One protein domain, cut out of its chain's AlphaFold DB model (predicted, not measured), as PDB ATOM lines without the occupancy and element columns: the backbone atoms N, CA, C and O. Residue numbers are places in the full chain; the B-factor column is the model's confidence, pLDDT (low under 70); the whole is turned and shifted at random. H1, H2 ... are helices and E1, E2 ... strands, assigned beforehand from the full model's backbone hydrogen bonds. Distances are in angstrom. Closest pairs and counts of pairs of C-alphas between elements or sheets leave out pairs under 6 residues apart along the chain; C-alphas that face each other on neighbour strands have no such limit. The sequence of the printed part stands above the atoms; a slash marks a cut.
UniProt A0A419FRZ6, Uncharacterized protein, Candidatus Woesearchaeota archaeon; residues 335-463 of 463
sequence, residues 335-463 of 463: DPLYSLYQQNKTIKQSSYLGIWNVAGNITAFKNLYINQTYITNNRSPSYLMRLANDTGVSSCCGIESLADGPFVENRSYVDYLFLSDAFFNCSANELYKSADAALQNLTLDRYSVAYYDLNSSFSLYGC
ATOM      1  N   ASP A 335      17.933 -10.212   4.117       95.69
ATOM      2  CA  ASP A 335      17.386  -9.947   2.785       95.69
ATOM      3  C   ASP A 335      15.934 -10.462   2.724       95.69
ATOM      4  O   ASP A 335      15.721 -11.679   2.780       95.69
ATOM      5  N   PRO A 336      14.944  -9.566   2.560       93.56
ATOM      6  CA  PRO A 336      13.527  -9.913   2.546       93.56
ATOM      7  C   PRO A 336      13.195 -10.942   1.468       93.56
ATOM      8  O   PRO A 336      12.378 -11.835   1.686       93.56
ATOM      9  N   LEU A 337      13.875 -10.861   0.319       91.88
ATOM     10  CA  LEU A 337      13.666 -11.787  -0.780       91.88
ATOM     11  C   LEU A 337      14.059 -13.211  -0.381       91.88
ATOM     12  O   LEU A 337      13.372 -14.144  -0.763       91.88
ATOM     13  N   TYR A 338      15.127 -13.400   0.396       92.06
ATOM     14  CA  TYR A 338      15.532 -14.725   0.878       92.06
ATOM     15  C   TYR A 338      14.624 -15.221   2.006       92.06
ATOM     16  O   TYR A 338      14.268 -16.404   2.032       92.06
ATOM     17  N   SER A 339      14.191 -14.317   2.889       89.62
ATOM     18  CA  SER A 339      13.280 -14.646   3.984       89.62
ATOM     19  C   SER A 339      11.943 -15.204   3.479       89.62
ATOM     20  O   SER A 339      11.447 -16.176   4.047       89.62
ATOM     21  N   LEU A 340      11.419 -14.700   2.351       86.50
ATOM     22  CA  LEU A 340      10.224 -15.249   1.682       86.50
ATOM     23  C   LEU A 340      10.351 -16.742   1.320       86.50
ATOM     24  O   LEU A 340       9.357 -17.467   1.320       86.50
ATOM     25  N   TYR A 341      11.569 -17.222   1.055       86.88
ATOM     26  CA  TYR A 341      11.859 -18.626   0.729       86.88
ATOM     27  C   TYR A 341      12.419 -19.401   1.922       86.88
ATOM     28  O   TYR A 341      13.023 -20.459   1.740       86.88
ATOM     29  N   GLN A 342      12.224 -18.891   3.145       88.19
ATOM     30  CA  GLN A 342      12.713 -19.496   4.389       88.19
ATOM     31  C   GLN A 342      14.240 -19.679   4.394       88.19
ATOM     32  O   GLN A 342      14.775 -20.590   5.032       88.19
ATOM     33  N   GLN A 343      14.955 -18.816   3.671       89.31
ATOM     34  CA  GLN A 343      16.409 -18.779   3.656       89.31
ATOM     35  C   GLN A 343      16.883 -17.592   4.483       89.31
ATOM     36  O   GLN A 343      16.440 -16.464   4.292       89.31
ATOM     37  N   ASN A 344      17.820 -17.837   5.396       90.31
ATOM     38  CA  ASN A 344      18.445 -16.757   6.142       90.31
ATOM     39  C   ASN A 344      19.682 -16.275   5.384       90.31
ATOM     40  O   ASN A 344      20.713 -16.956   5.365       90.31
ATOM     41  N   LYS A 345      19.581 -15.099   4.767       93.56
ATOM     42  CA  LYS A 345      20.719 -14.416   4.161       93.56
ATOM     43  C   LYS A 345      20.760 -12.984   4.655       93.56
ATOM     44  O   LYS A 345      19.783 -12.259   4.533       93.56
ATOM     45  N   THR A 346      21.907 -12.579   5.184       96.44
ATOM     46  CA  THR A 346      22.146 -11.199   5.612       96.44
ATOM     47  C   THR A 346      22.829 -10.413   4.507       96.44
ATOM     48  O   THR A 346      23.657 -10.951   3.765       96.44
ATOM     49  N   ILE A 347      22.490  -9.135   4.394       97.44
ATOM     50  CA  ILE A 347      23.098  -8.222   3.436       97.44
ATOM     51  C   ILE A 347      24.531  -7.944   3.871       97.44
ATOM     52  O   ILE A 347      24.790  -7.524   4.997       97.44
ATOM     53  N   LYS A 348      25.468  -8.198   2.958       97.38
ATOM     54  CA  LYS A 348      26.903  -7.958   3.139       97.38
ATOM     55  C   LYS A 348      27.454  -7.325   1.882       97.38
ATOM     56  O   LYS A 348      27.408  -7.948   0.818       97.38
ATOM     57  N   GLN A 349      27.971  -6.110   1.985       96.25
ATOM     58  CA  GLN A 349      28.482  -5.410   0.817       96.25
ATOM     59  C   GLN A 349      29.785  -6.066   0.340       96.25
ATOM     60  O   GLN A 349      30.688  -6.364   1.122       96.25
ATOM     61  N   SER A 350      29.907  -6.295  -0.965       94.31
ATOM     62  CA  SER A 350      31.170  -6.732  -1.550       94.31
ATOM     63  C   SER A 350      32.167  -5.580  -1.631       94.31
ATOM     64  O   SER A 350      31.820  -4.457  -1.987       94.31
ATOM     65  N   SER A 351      33.449  -5.879  -1.412       90.31
ATOM     66  CA  SER A 351      34.546  -4.950  -1.719       90.31
ATOM     67  C   SER A 351      34.751  -4.741  -3.226       90.31
ATOM     68  O   SER A 351      35.513  -3.866  -3.641       90.31
ATOM     69  N   TYR A 352      34.089  -5.545  -4.064       86.50
ATOM     70  CA  TYR A 352      34.125  -5.414  -5.511       86.50
ATOM     71  C   TYR A 352      33.140  -4.344  -5.999       86.50
ATOM     72  O   TYR A 352      31.931  -4.479  -5.845       86.50
ATOM     73  N   LEU A 353      33.668  -3.300  -6.645       78.88
ATOM     74  CA  LEU A 353      32.897  -2.160  -7.168       78.88
ATOM     75  C   LEU A 353      32.646  -2.224  -8.690       78.88
ATOM     76  O   LEU A 353      32.209  -1.244  -9.290       78.88
ATOM     77  N   GLY A 354      32.997  -3.333  -9.346       72.06
ATOM     78  CA  GLY A 354      32.899  -3.462 -10.801       72.06
ATOM     79  C   GLY A 354      31.520  -3.910 -11.289       72.06
ATOM     80  O   GLY A 354      30.764  -4.557 -10.569       72.06
ATOM     81  N   ILE A 355      31.218  -3.607 -12.553       65.31
ATOM     82  CA  ILE A 355      30.098  -4.221 -13.279       65.31
ATOM     83  C   ILE A 355      30.488  -5.665 -13.602       65.31
ATOM     84  O   ILE A 355      31.631  -5.919 -13.983       65.31
ATOM     85  N   TRP A 356      29.535  -6.592 -13.511       64.06
ATOM     86  CA  TRP A 356      29.685  -7.958 -14.002       64.06
ATOM     87  C   TRP A 356      30.148  -7.973 -15.462       64.06
ATOM     88  O   TRP A 356      29.346  -7.887 -16.390       64.06
ATOM     89  N   ASN A 357      31.445  -8.142 -15.692       58.66
ATOM     90  CA  ASN A 357      31.908  -8.803 -16.894       58.66
ATOM     91  C   ASN A 357      32.664 -10.058 -16.465       58.66
ATOM     92  O   ASN A 357      33.763 -10.037 -15.918       58.66
ATOM     93  N   VAL A 358      32.052 -11.218 -16.668       55.00
ATOM     94  CA  VAL A 358      32.729 -12.470 -16.305       55.00
ATOM     95  C   VAL A 358      33.967 -12.665 -17.198       55.00
ATOM     96  O   VAL A 358      34.919 -13.326 -16.797       55.00
ATOM     97  N   ALA A 359      34.008 -11.994 -18.358       56.75
ATOM     98  CA  ALA A 359      35.174 -11.910 -19.231       56.75
ATOM     99  C   ALA A 359      36.396 -11.217 -18.588       56.75
ATOM    100  O   ALA A 359      37.506 -11.405 -19.073       56.75
ATOM    101  N   GLY A 360      36.225 -10.432 -17.513       59.19
ATOM    102  CA  GLY A 360      37.315  -9.663 -16.904       59.19
ATOM    103  C   GLY A 360      37.744 -10.097 -15.503       59.19
ATOM    104  O   GLY A 360      38.882  -9.812 -15.129       59.19
ATOM    105  N   ASN A 361      36.892 -10.761 -14.700       75.38
ATOM    106  CA  ASN A 361      37.251 -11.063 -13.304       75.38
ATOM    107  C   ASN A 361      36.497 -12.249 -12.661       75.38
ATOM    108  O   ASN A 361      35.687 -12.077 -11.747       75.38
ATOM    109  N   ILE A 362      36.804 -13.481 -13.082       73.69
ATOM    110  CA  ILE A 362      36.220 -14.691 -12.471       73.69
ATOM    111  C   ILE A 362      36.543 -14.837 -10.973       73.69
ATOM    112  O   ILE A 362      35.764 -15.417 -10.221       73.69
ATOM    113  N   THR A 363      37.677 -14.300 -10.517       80.19
ATOM    114  CA  THR A 363      38.057 -14.320  -9.099       80.19
ATOM    115  C   THR A 363      37.091 -13.490  -8.259       80.19
ATOM    116  O   THR A 363      36.652 -13.956  -7.212       80.19
ATOM    117  N   ALA A 364      36.703 -12.298  -8.729       79.75
ATOM    118  CA  ALA A 364      35.697 -11.478  -8.059       79.75
ATOM    119  C   ALA A 364      34.353 -12.205  -7.971       79.75
ATOM    120  O   ALA A 364      33.769 -12.253  -6.896       79.75
ATOM    121  N   PHE A 365      33.921 -12.851  -9.056       76.12
ATOM    122  CA  PHE A 365      32.711 -13.671  -9.046       76.12
ATOM    123  C   PHE A 365      32.775 -14.795  -7.997       76.12
ATOM    124  O   PHE A 365      31.872 -14.934  -7.173       76.12
ATOM    125  N   LYS A 366      33.863 -15.580  -7.986       77.69
ATOM    126  CA  LYS A 366      34.047 -16.658  -7.000       77.69
ATOM    127  C   LYS A 366      34.012 -16.117  -5.574       77.69
ATOM    128  O   LYS A 366      33.410 -16.740  -4.709       77.69
ATOM    129  N   ASN A 367      34.611 -14.952  -5.343       84.19
ATOM    130  CA  ASN A 367      34.580 -14.299  -4.042       84.19
ATOM    131  C   ASN A 367      33.170 -13.826  -3.665       84.19
ATOM    132  O   ASN A 367      32.795 -13.982  -2.508       84.19
ATOM    133  N   LEU A 368      32.379 -13.296  -4.607       84.56
ATOM    134  CA  LEU A 368      30.983 -12.916  -4.356       84.56
ATOM    135  C   LEU A 368      30.161 -14.112  -3.881       84.56
ATOM    136  O   LEU A 368      29.478 -14.015  -2.862       84.56
ATOM    137  N   TYR A 369      30.291 -15.232  -4.594       83.56
ATOM    138  CA  TYR A 369      29.618 -16.487  -4.285       83.56
ATOM    139  C   TYR A 369      30.055 -17.066  -2.934       83.56
ATOM    140  O   TYR A 369      29.229 -17.258  -2.047       83.56
ATOM    141  N   ILE A 370      31.362 -17.293  -2.744       83.88
ATOM    142  CA  ILE A 370      31.910 -17.909  -1.523       83.88
ATOM    143  C   ILE A 370      31.586 -17.061  -0.290       83.88
ATOM    144  O   ILE A 370      31.235 -17.604   0.756       83.88
ATOM    145  N   ASN A 371      31.684 -15.735  -0.409       90.88
ATOM    146  CA  ASN A 371      31.444 -14.831   0.714       90.88
ATOM    147  C   ASN A 371      29.965 -14.454   0.881       90.88
ATOM    148  O   ASN A 371      29.646 -13.748   1.837       90.88
ATOM    149  N   GLN A 372      29.077 -14.902  -0.018       90.25
ATOM    150  CA  GLN A 372      27.644 -14.584  -0.004       90.25
ATOM    151  C   GLN A 372      27.384 -13.068   0.076       90.25
ATOM    152  O   GLN A 372      26.560 -12.597   0.858       90.25
ATOM    153  N   THR A 373      28.135 -12.295  -0.715       94.75
ATOM    154  CA  THR A 373      28.087 -10.820  -0.709       94.75
ATOM    155  C   THR A 373      27.221 -10.264  -1.838       94.75
ATOM    156  O   THR A 373      26.895 -10.963  -2.799       94.75
ATOM    157  N   TYR A 374      26.862  -8.991  -1.704       95.19
ATOM    158  CA  TYR A 374      26.015  -8.233  -2.612       95.19
ATOM    159  C   TYR A 374      26.841  -7.214  -3.385       95.19
ATOM    160  O   TYR A 374      27.846  -6.697  -2.889       95.19
ATOM    161  N   ILE A 375      26.373  -6.863  -4.574       93.62
ATOM    162  CA  ILE A 375      26.873  -5.715  -5.328       93.62
ATOM    163  C   ILE A 375      25.735  -4.754  -5.671       93.62
ATOM    164  O   ILE A 375      24.561  -5.112  -5.607       93.62
ATOM    165  N   THR A 376      26.092  -3.541  -6.084       93.69
ATOM    166  CA  THR A 376      25.141  -2.596  -6.671       93.69
ATOM    167  C   THR A 376      24.879  -2.950  -8.132       93.69
ATOM    168  O   THR A 376      25.818  -3.061  -8.921       93.69
ATOM    169  N   ASN A 377      23.609  -3.047  -8.520       90.50
ATOM    170  CA  ASN A 377      23.201  -3.204  -9.909       90.50
ATOM    171  C   ASN A 377      21.943  -2.371 -10.187       90.50
ATOM    172  O   ASN A 377      20.886  -2.618  -9.627       90.50
ATOM    173  N   ASN A 378      22.009  -1.418 -11.118       91.25
ATOM    174  CA  ASN A 378      20.850  -0.592 -11.489       91.25
ATOM    175  C   ASN A 378      19.800  -1.325 -12.346       91.25
ATOM    176  O   ASN A 378      18.973  -0.680 -12.987       91.25
ATOM    177  N   ARG A 379      19.897  -2.655 -12.433       88.25
ATOM    178  CA  ARG A 379      18.954  -3.571 -13.087       88.25
ATOM    179  C   ARG A 379      18.277  -4.518 -12.106       88.25
ATOM    180  O   ARG A 379      17.429  -5.287 -12.532       88.25
ATOM    181  N   SER A 380      18.660  -4.485 -10.838       92.12
ATOM    182  CA  SER A 380      18.052  -5.307  -9.803       92.12
ATOM    183  C   SER A 380      17.094  -4.468  -8.948       92.12
ATOM    184  O   SER A 380      17.159  -3.230  -8.973       92.12
ATOM    185  N   PRO A 381      16.180  -5.107  -8.204       96.06
ATOM    186  CA  PRO A 381      15.353  -4.413  -7.230       96.06
ATOM    187  C   PRO A 381      16.203  -3.904  -6.065       96.06
ATOM    188  O   PRO A 381      17.234  -4.488  -5.704       96.06
ATOM    189  N   SER A 382      15.758  -2.801  -5.472       97.25
ATOM    190  CA  SER A 382      16.329  -2.280  -4.230       97.25
ATOM    191  C   SER A 382      15.840  -3.071  -3.015       97.25
ATOM    192  O   SER A 382      14.992  -3.956  -3.147       97.25
ATOM    193  N   TYR A 383      16.346  -2.767  -1.824       97.19
ATOM    194  CA  TYR A 383      15.921  -3.446  -0.602       97.19
ATOM    195  C   TYR A 383      14.435  -3.234  -0.295       97.19
ATOM    196  O   TYR A 383      13.718  -4.196  -0.025       97.19
ATOM    197  N   LEU A 384      13.940  -1.996  -0.403       97.06
ATOM    198  CA  LEU A 384      12.523  -1.699  -0.177       97.06
ATOM    199  C   LEU A 384      11.627  -2.349  -1.235       97.06
ATOM    200  O   LEU A 384      10.532  -2.805  -0.915       97.06
ATOM    201  N   MET A 385      12.102  -2.441  -2.481       96.38
ATOM    202  CA  MET A 385      11.401  -3.182  -3.532       96.38
ATOM    203  C   MET A 385      11.340  -4.679  -3.203       96.38
ATOM    204  O   MET A 385      10.265  -5.262  -3.284       96.38
ATOM    205  N   ARG A 386      12.436  -5.287  -2.723       94.75
ATOM    206  CA  ARG A 386      12.463  -6.689  -2.255       94.75
ATOM    207  C   ARG A 386      11.490  -6.936  -1.095       94.75
ATOM    208  O   ARG A 386      10.748  -7.910  -1.142       94.75
ATOM    209  N   LEU A 387      11.427  -6.032  -0.109       94.38
ATOM    210  CA  LEU A 387      10.420  -6.038   0.973       94.38
ATOM    211  C   LEU A 387       8.986  -5.996   0.439       94.38
ATOM    212  O   LEU A 387       8.093  -6.638   0.990       94.38
ATOM    213  N   ALA A 388       8.774  -5.239  -0.638       93.38
ATOM    214  CA  ALA A 388       7.485  -5.123  -1.299       93.38
ATOM    215  C   ALA A 388       7.215  -6.226  -2.348       93.38
ATOM    216  O   ALA A 388       6.221  -6.152  -3.075       93.38
ATOM    217  N   ASN A 389       8.119  -7.212  -2.470       89.44
ATOM    218  CA  ASN A 389       8.189  -8.204  -3.554       89.44
ATOM    219  C   ASN A 389       8.028  -7.606  -4.964       89.44
ATOM    220  O   ASN A 389       7.466  -8.219  -5.873       89.44
ATOM    221  N   ASP A 390       8.507  -6.384  -5.141       91.69
ATOM    222  CA  ASP A 390       8.699  -5.779  -6.442       91.69
ATOM    223  C   ASP A 390      10.084  -6.190  -6.942       91.69
ATOM    224  O   ASP A 390      11.117  -5.804  -6.396       91.69
ATOM    225  N   THR A 391      10.111  -7.022  -7.976       89.50
ATOM    226  CA  THR A 391      11.350  -7.514  -8.595       89.50
ATOM    227  C   THR A 391      11.756  -6.676  -9.803       89.50
ATOM    228  O   THR A 391      12.665  -7.042 -10.552       89.50
ATOM    229  N   GLY A 392      11.083  -5.539  -9.993       91.06
ATOM    230  CA  GLY A 392      11.400  -4.545 -10.993       91.06
ATOM    231  C   GLY A 392      12.778  -3.920 -10.798       91.06
ATOM    232  O   GLY A 392      13.493  -4.124  -9.819       91.06
ATOM    233  N   VAL A 393      13.158  -3.115 -11.779       92.75
ATOM    234  CA  VAL A 393      14.464  -2.465 -11.813       92.75
ATOM    235  C   VAL A 393      14.467  -1.211 -10.935       92.75
ATOM    236  O   VAL A 393      13.719  -0.271 -11.210       92.75
ATOM    237  N   SER A 394      15.378  -1.135  -9.960       95.25
ATOM    238  CA  SER A 394      15.676   0.113  -9.252       95.25
ATOM    239  C   SER A 394      16.772   0.899  -9.965       95.25
ATOM    240  O   SER A 394      17.921   0.467 -10.064       95.25
ATOM    241  N   SER A 395      16.435   2.103 -10.431       92.88
ATOM    242  CA  SER A 395      17.378   2.955 -11.171       92.88
ATOM    243  C   SER A 395      18.551   3.487 -10.332       92.88
ATOM    244  O   SER A 395      19.603   3.780 -10.900       92.88
ATOM    245  N   CYS A 396      18.389   3.604  -9.008       93.25
ATOM    246  CA  CYS A 396      19.396   4.180  -8.109       93.25
ATOM    247  C   CYS A 396      20.068   3.156  -7.199       93.25
ATOM    248  O   CYS A 396      21.242   3.303  -6.864       93.25
ATOM    249  N   CYS A 397      19.302   2.158  -6.756       96.56
ATOM    250  CA  CYS A 397      19.549   1.535  -5.463       96.56
ATOM    251  C   CYS A 397      19.404   0.011  -5.512       96.56
ATOM    252  O   CYS A 397      19.227  -0.632  -4.486       96.56
ATOM    253  N   GLY A 398      19.445  -0.572  -6.710       96.38
ATOM    254  CA  GLY A 398      19.360  -2.014  -6.863       96.38
ATOM    255  C   GLY A 398      20.561  -2.713  -6.235       96.38
ATOM    256  O   GLY A 398      21.717  -2.337  -6.475       96.38
ATOM    257  N   ILE A 399      20.277  -3.739  -5.437       96.06
ATOM    258  CA  ILE A 399      21.272  -4.677  -4.911       96.06
ATOM    259  C   ILE A 399      21.075  -6.036  -5.556       96.06
ATOM    260  O   ILE A 399      19.963  -6.385  -5.947       96.06
ATOM    261  N   GLU A 400      22.150  -6.788  -5.720       92.81
ATOM    262  CA  GLU A 400      22.132  -8.096  -6.369       92.81
ATOM    263  C   GLU A 400      23.086  -9.043  -5.653       92.81
ATOM    264  O   GLU A 400      24.196  -8.654  -5.280       92.81
ATOM    265  N   SER A 401      22.664 -10.294  -5.494       92.88
ATOM    266  CA  SER A 401      23.507 -11.371  -4.991       92.88
ATOM    267  C   SER A 401      23.290 -12.670  -5.765       92.88
ATOM    268  O   SER A 401      22.535 -12.734  -6.738       92.88
ATOM    269  N   LEU A 402      23.998 -13.714  -5.337       87.50
ATOM    270  CA  LEU A 402      23.882 -15.057  -5.884       87.50
ATOM    271  C   LEU A 402      23.060 -15.968  -4.969       87.50
ATOM    272  O   LEU A 402      23.315 -16.032  -3.767       87.50
ATOM    273  N   ALA A 403      22.101 -16.688  -5.543       84.19
ATOM    274  CA  ALA A 403      21.302 -17.718  -4.885       84.19
ATOM    275  C   ALA A 403      21.770 -19.124  -5.280       84.19
ATOM    276  O   ALA A 403      22.094 -19.370  -6.444       84.19
ATOM    277  N   ASP A 404      21.757 -20.047  -4.320       78.06
ATOM    278  CA  ASP A 404      22.024 -21.466  -4.557       78.06
ATOM    279  C   ASP A 404      20.760 -22.132  -5.114       78.06
ATOM    280  O   ASP A 404      19.683 -22.039  -4.524       78.06
ATOM    281  N   GLY A 405      20.866 -22.801  -6.264       66.44
ATOM    282  CA  GLY A 405      19.713 -23.490  -6.848       66.44
ATOM    283  C   GLY A 405      19.483 -24.881  -6.242       66.44
ATOM    284  O   GLY A 405      20.444 -25.624  -6.052       66.44
ATOM    285  N   PRO A 406      18.224 -25.315  -6.038       56.66
ATOM    286  CA  PRO A 406      17.897 -26.611  -5.439       56.66
ATOM    287  C   PRO A 406      18.014 -27.793  -6.416       56.66
ATOM    288  O   PRO A 406      17.955 -28.945  -5.997       56.66
ATOM    289  N   PHE A 407      18.141 -27.540  -7.725       48.28
ATOM    290  CA  PHE A 407      17.911 -28.571  -8.743       48.28
ATOM    291  C   PHE A 407      19.157 -29.348  -9.182       48.28
ATOM    292  O   PHE A 407      19.000 -30.446  -9.709       48.28
ATOM    293  N   VAL A 408      20.374 -28.824  -8.977       49.47
ATOM    294  CA  VAL A 408      21.642 -29.520  -9.279       49.47
ATOM    295  C   VAL A 408      22.761 -28.948  -8.402       49.47
ATOM    296  O   VAL A 408      22.960 -27.734  -8.393       49.47
ATOM    297  N   GLU A 409      23.502 -29.815  -7.707       52.34
ATOM    298  CA  GLU A 409      24.694 -29.457  -6.922       52.34
ATOM    299  C   GLU A 409      25.682 -28.633  -7.781       52.34
ATOM    300  O   GLU A 409      25.969 -28.997  -8.922       52.34
ATOM    301  N   ASN A 410      26.202 -27.523  -7.238       59.06
ATOM    302  CA  ASN A 410      27.103 -26.559  -7.901       59.06
ATOM    303  C   ASN A 410      26.447 -25.644  -8.953       59.06
ATOM    304  O   ASN A 410      26.977 -25.485 -10.054       59.06
ATOM    305  N   ARG A 411      25.300 -25.025  -8.648       65.31
ATOM    306  CA  ARG A 411      24.728 -23.970  -9.499       65.31
ATOM    307  C   ARG A 411      24.325 -22.747  -8.689       65.31
ATOM    308  O   ARG A 411      23.588 -22.871  -7.714       65.31
ATOM    309  N   SER A 412      24.751 -21.583  -9.168       70.06
ATOM    310  CA  SER A 412      24.390 -20.278  -8.618       70.06
ATOM    311  C   SER A 412      23.550 -19.510  -9.630       70.06
ATOM    312  O   SER A 412      23.730 -19.668 -10.834       70.06
ATOM    313  N   TYR A 413      22.638 -18.684  -9.141       78.12
ATOM    314  CA  TYR A 413      21.706 -17.912  -9.951       78.12
ATOM    315  C   TYR A 413      21.702 -16.468  -9.463       78.12
ATOM    316  O   TYR A 413      21.978 -16.217  -8.293       78.12
ATOM    317  N   VAL A 414      21.375 -15.513 -10.334       84.12
ATOM    318  CA  VAL A 414      21.093 -14.143  -9.885       84.12
ATOM    319  C   VAL A 414      19.835 -14.184  -9.023       84.12
ATOM    320  O   VAL A 414      18.801 -14.680  -9.468       84.12
ATOM    321  N   ASP A 415      19.940 -13.698  -7.791       86.88
ATOM    322  CA  ASP A 415      18.954 -13.925  -6.735       86.88
ATOM    323  C   ASP A 415      17.527 -13.510  -7.109       86.88
ATOM    324  O   ASP A 415      16.638 -14.356  -7.144       86.88
ATOM    325  N   TYR A 416      17.302 -12.245  -7.464       85.75
ATOM    326  CA  TYR A 416      15.973 -11.718  -7.774       85.75
ATOM    327  C   TYR A 416      15.369 -12.340  -9.027       85.75
ATOM    328  O   TYR A 416      14.154 -12.473  -9.111       85.75
ATOM    329  N   LEU A 417      16.190 -12.774  -9.981       83.94
ATOM    330  CA  LEU A 417      15.715 -13.470 -11.173       83.94
ATOM    331  C   LEU A 417      15.303 -14.912 -10.866       83.94
ATOM    332  O   LEU A 417      14.343 -15.417 -11.437       83.94
ATOM    333  N   PHE A 418      16.028 -15.568  -9.964       81.31
ATOM    334  CA  PHE A 418      15.760 -16.943  -9.565       81.31
ATOM    335  C   PHE A 418      14.579 -17.051  -8.606       81.31
ATOM    336  O   PHE A 418      13.713 -17.903  -8.784       81.31
ATOM    337  N   LEU A 419      14.546 -16.183  -7.595       79.44
ATOM    338  CA  LEU A 419      13.548 -16.232  -6.540       79.44
ATOM    339  C   LEU A 419      12.206 -15.671  -7.019       79.44
ATOM    340  O   LEU A 419      11.185 -16.231  -6.671       79.44
ATOM    341  N   SER A 420      12.161 -14.671  -7.905       72.88
ATOM    342  CA  SER A 420      10.887 -14.057  -8.336       72.88
ATOM    343  C   SER A 420       9.942 -14.934  -9.166       72.88
ATOM    344  O   SER A 420       8.890 -14.451  -9.582       72.88
ATOM    345  N   ASP A 421      10.302 -16.191  -9.445       66.94
ATOM    346  CA  ASP A 421       9.514 -17.131 -10.256       66.94
ATOM    347  C   ASP A 421       9.144 -16.569 -11.647       66.94
ATOM    348  O   ASP A 421       8.233 -17.051 -12.327       66.94
ATOM    349  N   ALA A 422       9.866 -15.532 -12.098       57.28
ATOM    350  CA  ALA A 422       9.720 -14.902 -13.398       57.28
ATOM    351  C   ALA A 422      10.215 -15.875 -14.475       57.28
ATOM    352  O   ALA A 422      11.345 -15.781 -14.937       57.28
ATOM    353  N   PHE A 423       9.361 -16.851 -14.808       50.09
ATOM    354  CA  PHE A 423       9.459 -17.833 -15.888       50.09
ATOM    355  C   PHE A 423      10.876 -18.018 -16.438       50.09
ATOM    356  O   PHE A 423      11.205 -17.577 -17.541       50.09
ATOM    357  N   PHE A 424      11.697 -18.749 -15.685       53.19
ATOM    358  CA  PHE A 424      12.972 -19.266 -16.167       53.19
ATOM    359  C   PHE A 424      12.722 -20.401 -17.172       53.19
ATOM    360  O   PHE A 424      12.927 -21.579 -16.892       53.19
ATOM    361  N   ASN A 425      12.222 -20.064 -18.363       50.59
ATOM    362  CA  ASN A 425      12.069 -21.022 -19.450       50.59
ATOM    363  C   ASN A 425      13.362 -21.049 -20.268       50.59
ATOM    364  O   ASN A 425      13.420 -20.536 -21.384       50.59
ATOM    365  N   CYS A 426      14.419 -21.625 -19.693       49.12
ATOM    366  CA  CYS A 426      15.639 -21.908 -20.440       49.12
ATOM    367  C   CYS A 426      15.326 -22.958 -21.508       49.12
ATOM    368  O   CYS A 426      15.389 -24.165 -21.251       49.12
ATOM    369  N   SER A 427      14.993 -22.529 -22.724       48.56
ATOM    370  CA  SER A 427      15.082 -23.441 -23.856       48.56
ATOM    371  C   SER A 427      16.566 -23.768 -24.057       48.56
ATOM    372  O   SER A 427      17.408 -22.874 -24.062       48.56
ATOM    373  N   ALA A 428      16.918 -25.049 -24.181       47.41
ATOM    374  CA  ALA A 428      18.306 -25.534 -24.183       47.41
ATOM    375  C   ALA A 428      19.208 -24.991 -25.325       47.41
ATOM    376  O   ALA A 428      20.351 -25.424 -25.465       47.41
ATOM    377  N   ASN A 429      18.705 -24.071 -26.155       41.66
ATOM    378  CA  ASN A 429      19.318 -23.624 -27.402       41.66
ATOM    379  C   ASN A 429      19.833 -22.170 -27.383       41.66
ATOM    380  O   ASN A 429      20.459 -21.767 -28.360       41.66
ATOM    381  N   GLU A 430      19.623 -21.389 -26.317       40.56
ATOM    382  CA  GLU A 430      19.988 -19.954 -26.262       40.56
ATOM    383  C   GLU A 430      21.280 -19.676 -25.469       40.56
ATOM    384  O   GLU A 430      21.448 -18.671 -24.793       40.56
ATOM    385  N   LEU A 431      22.249 -20.579 -25.601       43.84
ATOM    386  CA  LEU A 431      23.581 -20.480 -25.009       43.84
ATOM    387  C   LEU A 431      24.543 -19.677 -25.905       43.84
ATOM    388  O   LEU A 431      24.977 -20.178 -26.947       43.84
ATOM    389  N   TYR A 432      24.948 -18.468 -25.505       38.38
ATOM    390  CA  TYR A 432      25.991 -17.717 -26.222       38.38
ATOM    391  C   TYR A 432      27.392 -18.319 -25.995       38.38
ATOM    392  O   TYR A 432      27.781 -18.601 -24.858       38.38
ATOM    393  N   LYS A 433      28.198 -18.430 -27.066       39.03
ATOM    394  CA  LYS A 433      29.633 -18.796 -27.034       39.03
ATOM    395  C   LYS A 433      30.522 -17.610 -27.435       39.03
ATOM    396  O   LYS A 433      30.205 -16.899 -28.387       39.03
ATOM    397  N   SER A 434      31.635 -17.416 -26.732       39.22
ATOM    398  CA  SER A 434      32.579 -16.308 -26.938       39.22
ATOM    399  C   SER A 434      33.648 -16.688 -27.965       39.22
ATOM    400  O   SER A 434      33.959 -17.863 -28.146       39.22
ATOM    401  N   ALA A 435      34.200 -15.692 -28.666       36.94
ATOM    402  CA  ALA A 435      35.154 -15.884 -29.760       36.94
ATOM    403  C   ALA A 435      36.638 -15.893 -29.329       36.94
ATOM    404  O   ALA A 435      37.491 -16.347 -30.093       36.94
ATOM    405  N   ASP A 436      36.968 -15.417 -28.126       40.59
ATOM    406  CA  ASP A 436      38.348 -15.361 -27.620       40.59
ATOM    407  C   ASP A 436      38.757 -16.723 -27.039       40.59
ATOM    408  O   ASP A 436      38.074 -17.220 -26.164       40.59
ATOM    409  N   ALA A 437      39.844 -17.356 -27.495       49.62
ATOM    410  CA  ALA A 437      40.217 -18.729 -27.118       49.62
ATOM    411  C   ALA A 437      40.481 -18.952 -25.614       49.62
ATOM    412  O   ALA A 437      40.297 -20.066 -25.128       49.62
ATOM    413  N   ALA A 438      40.858 -17.907 -24.867       42.12
ATOM    414  CA  ALA A 438      40.980 -17.969 -23.404       42.12
ATOM    415  C   ALA A 438      39.629 -17.795 -22.684       42.12
ATOM    416  O   ALA A 438      39.486 -18.141 -21.512       42.12
ATOM    417  N   LEU A 439      38.633 -17.276 -23.401       39.50
ATOM    418  CA  LEU A 439      37.277 -16.999 -22.942       39.50
ATOM    419  C   LEU A 439      36.238 -17.732 -23.801       39.50
ATOM    420  O   LEU A 439      35.070 -17.375 -23.753       39.50
ATOM    421  N   GLN A 440      36.623 -18.751 -24.583       40.69
ATOM    422  CA  GLN A 440      35.765 -19.391 -25.599       40.69
ATOM    423  C   GLN A 440      34.599 -20.159 -24.952       40.69
ATOM    424  O   GLN A 440      33.626 -20.518 -25.613       40.69
ATOM    425  N   ASN A 441      34.669 -20.318 -23.627       41.34
ATOM    426  CA  ASN A 441      33.640 -20.879 -22.758       41.34
ATOM    427  C   ASN A 441      32.872 -19.809 -21.969       41.34
ATOM    428  O   ASN A 441      32.272 -20.124 -20.944       41.34
ATOM    429  N   LEU A 442      32.948 -18.537 -22.369       36.19
ATOM    430  CA  LEU A 442      32.506 -17.457 -21.509       36.19
ATOM    431  C   LEU A 442      32.006 -16.244 -22.294       36.19
ATOM    432  O   LEU A 442      32.751 -15.339 -22.663       36.19
ATOM    433  N   THR A 443      30.698 -16.239 -22.510       34.72
ATOM    434  CA  THR A 443      29.927 -15.114 -23.045       34.72
ATOM    435  C   THR A 443      28.810 -14.833 -22.064       34.72
ATOM    436  O   THR A 443      28.106 -15.756 -21.664       34.72
ATOM    437  N   LEU A 444      28.635 -13.568 -21.704       44.22
ATOM    438  CA  LEU A 444      27.438 -13.104 -21.018       44.22
ATOM    439  C   LEU A 444      26.863 -11.930 -21.776       44.22
ATOM    440  O   LEU A 444      27.616 -11.030 -22.154       44.22
ATOM    441  N   ASP A 445      25.534 -11.903 -21.872       34.31
ATOM    442  CA  ASP A 445      24.827 -10.637 -21.784       34.31
ATOM    443  C   ASP A 445      23.451 -10.744 -21.088       34.31
ATOM    444  O   ASP A 445      22.581 -11.535 -21.440       34.31
ATOM    445  N   ARG A 446      23.322  -9.857 -20.101       37.56
ATOM    446  CA  ARG A 446      22.184  -9.117 -19.533       37.56
ATOM    447  C   ARG A 446      20.879  -9.726 -19.045       37.56
ATOM    448  O   ARG A 446      20.243  -9.001 -18.278       37.56
ATOM    449  N   TYR A 447      20.458 -10.927 -19.427       40.03
ATOM    450  CA  TYR A 447      19.100 -11.385 -19.069       40.03
ATOM    451  C   TYR A 447      18.990 -12.824 -18.579       40.03
ATOM    452  O   TYR A 447      17.881 -13.327 -18.416       40.03
ATOM    453  N   SER A 448      20.110 -13.472 -18.280       37.50
ATOM    454  CA  SER A 448      20.072 -14.884 -17.960       37.50
ATOM    455  C   SER A 448      21.131 -15.326 -16.957       37.50
ATOM    456  O   SER A 448      22.215 -14.760 -16.809       37.50
ATOM    457  N   VAL A 449      20.714 -16.326 -16.189       42.00
ATOM    458  CA  VAL A 449      21.428 -16.970 -15.094       42.00
ATOM    459  C   VAL A 449      22.802 -17.448 -15.543       42.00
ATOM    460  O   VAL A 449      22.939 -18.216 -16.494       42.00
ATOM    461  N   ALA A 450      23.825 -17.021 -14.810       44.50
ATOM    462  CA  ALA A 450      25.182 -17.498 -14.988       44.50
ATOM    463  C   ALA A 450      25.411 -18.752 -14.126       44.50
ATOM    464  O   ALA A 450      25.450 -18.673 -12.905       44.50
ATOM    465  N   TYR A 451      25.579 -19.908 -14.765       48.97
ATOM    466  CA  TYR A 451      26.024 -21.155 -14.130       48.97
ATOM    467  C   TYR A 451      27.504 -21.088 -13.745       48.97
ATOM    468  O   TYR A 451      28.286 -20.500 -14.482       48.97
ATOM    469  N   TYR A 452      27.929 -21.777 -12.681       46.94
ATOM    470  CA  TYR A 452      29.351 -22.001 -12.395       46.94
ATOM    471  C   TYR A 452      29.589 -23.391 -11.812       46.94
ATOM    472  O   TYR A 452      29.163 -23.671 -10.697       46.94
ATOM    473  N   ASP A 453      30.344 -24.231 -12.522       47.81
ATOM    474  CA  ASP A 453      30.936 -25.430 -11.928       47.81
ATOM    475  C   ASP A 453      32.179 -25.043 -11.122       47.81
ATOM    476  O   ASP A 453      33.169 -24.552 -11.670       47.81
ATOM    477  N   LEU A 454      32.139 -25.258  -9.810       46.41
ATOM    478  CA  LEU A 454      33.256 -24.952  -8.915       46.41
ATOM    479  C   LEU A 454      34.369 -26.008  -8.974       46.41
ATOM    480  O   LEU A 454      35.485 -25.720  -8.536       46.41
ATOM    481  N   ASN A 455      34.090 -27.195  -9.529       45.31
ATOM    482  CA  ASN A 455      34.969 -28.364  -9.457       45.31
ATOM    483  C   ASN A 455      35.598 -28.774 -10.800       45.31
ATOM    484  O   ASN A 455      36.568 -29.533 -10.795       45.31
ATOM    485  N   SER A 456      35.108 -28.281 -11.942       45.66
ATOM    486  CA  SER A 456      35.731 -28.533 -13.249       45.66
ATOM    487  C   SER A 456      36.553 -27.341 -13.739       45.66
ATOM    488  O   SER A 456      36.250 -26.174 -13.487       45.66
ATOM    489  N   SER A 457      37.636 -27.626 -14.462       43.00
ATOM    490  CA  SER A 457      38.359 -26.628 -15.245       43.00
ATOM    491  C   SER A 457      37.445 -26.121 -16.368       43.00
ATOM    492  O   SER A 457      37.460 -26.650 -17.475       43.00
ATOM    493  N   PHE A 458      36.646 -25.108 -16.034       43.41
ATOM    494  CA  PHE A 458      35.899 -24.205 -16.907       43.41
ATOM    495  C   PHE A 458      34.955 -24.875 -17.912       43.41
ATOM    496  O   PHE A 458      35.215 -24.895 -19.116       43.41
ATOM    497  N   SER A 459      33.785 -25.291 -17.436       35.94
ATOM    498  CA  SER A 459      32.591 -25.257 -18.280       35.94
ATOM    499  C   SER A 459      31.598 -24.269 -17.683       35.94
ATOM    500  O   SER A 459      31.499 -24.158 -16.464       35.94
ATOM    501  N   LEU A 460      30.958 -23.475 -18.541       36.09
ATOM    502  CA  LEU A 460      29.930 -22.514 -18.172       36.09
ATOM    503  C   LEU A 460      28.717 -22.769 -19.074       36.09
ATOM    504  O   LEU A 460      28.860 -22.741 -20.294       36.09
ATOM    505  N   TYR A 461      27.555 -23.080 -18.497       37.47
ATOM    506  CA  TYR A 461      26.313 -23.321 -19.236       37.47
ATOM    507  C   TYR A 461      25.318 -22.207 -18.901       37.47
ATOM    508  O   TYR A 461      24.620 -22.277 -17.898       37.47
ATOM    509  N   GLY A 462      25.284 -21.153 -19.709       36.41
ATOM    510  CA  GLY A 462      24.223 -20.149 -19.642       36.41
ATOM    511  C   GLY A 462      22.822 -20.701 -19.947       36.41
ATOM    512  O   GLY A 462      22.633 -21.729 -20.598       36.41
ATOM    513  N   CYS A 463      21.825 -19.977 -19.482       40.34
ATOM    514  CA  CYS A 463      20.662 -19.714 -20.310       40.34
ATOM    515  C   CYS A 463      20.837 -18.299 -20.884       40.34
ATOM    516  O   CYS A 463      19.885 -17.793 -21.487       40.34
TER     517      CYS A 463
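What this domain is: This is residues 335 to 463 of the 463 residues of an uncharacterized protein of Candidatus Woesearchaeota archaeon (UniProt A0A419FRZ6). With little regular structure, this is mostly loops around a small antiparallel hairpin, E1 and E2, with H1 and H3 together at one end and residues 420 to 463 looping out to the other. The 129 printed residues, 30 in named elements, run H1 H2 H3 E1 E2 H4: mostly helix, compact, radius of gyration of the C-alphas 14.5 A, spans 43 by 32 by 27 A.

How they stand to each other: E1, residues 402 to 404, and E2, residues 412 to 414, form a hairpin; N 403 and O 413 are within hydrogen-bond range, 2.8 A. The closest C-alphas of E1 and H2, residues 362 to 371, are Leu 402 and Tyr 369, 6.1 A. A tight link joins E2 to H4, residues 415 to 419. H1, residues 336 to 339, touches H3, residues 383 to 387; closest C-alphas Pro 336 and Leu 387, 5.2 A. Every O i to N i+4 pair is within range in H2, H3 and H4; H1 is too short.

Where its parts are: H2 measures 14.0 A. H1 begins at C-alpha 336 (13.527, -9.913, 2.546); H4 ends at C-alpha 419 (13.548, -16.232, -6.540).

The domain as a whole: The printed part has no cut. Residues 355 to 360, 405 to 411 and 421 to 463 have pLDDT under 70.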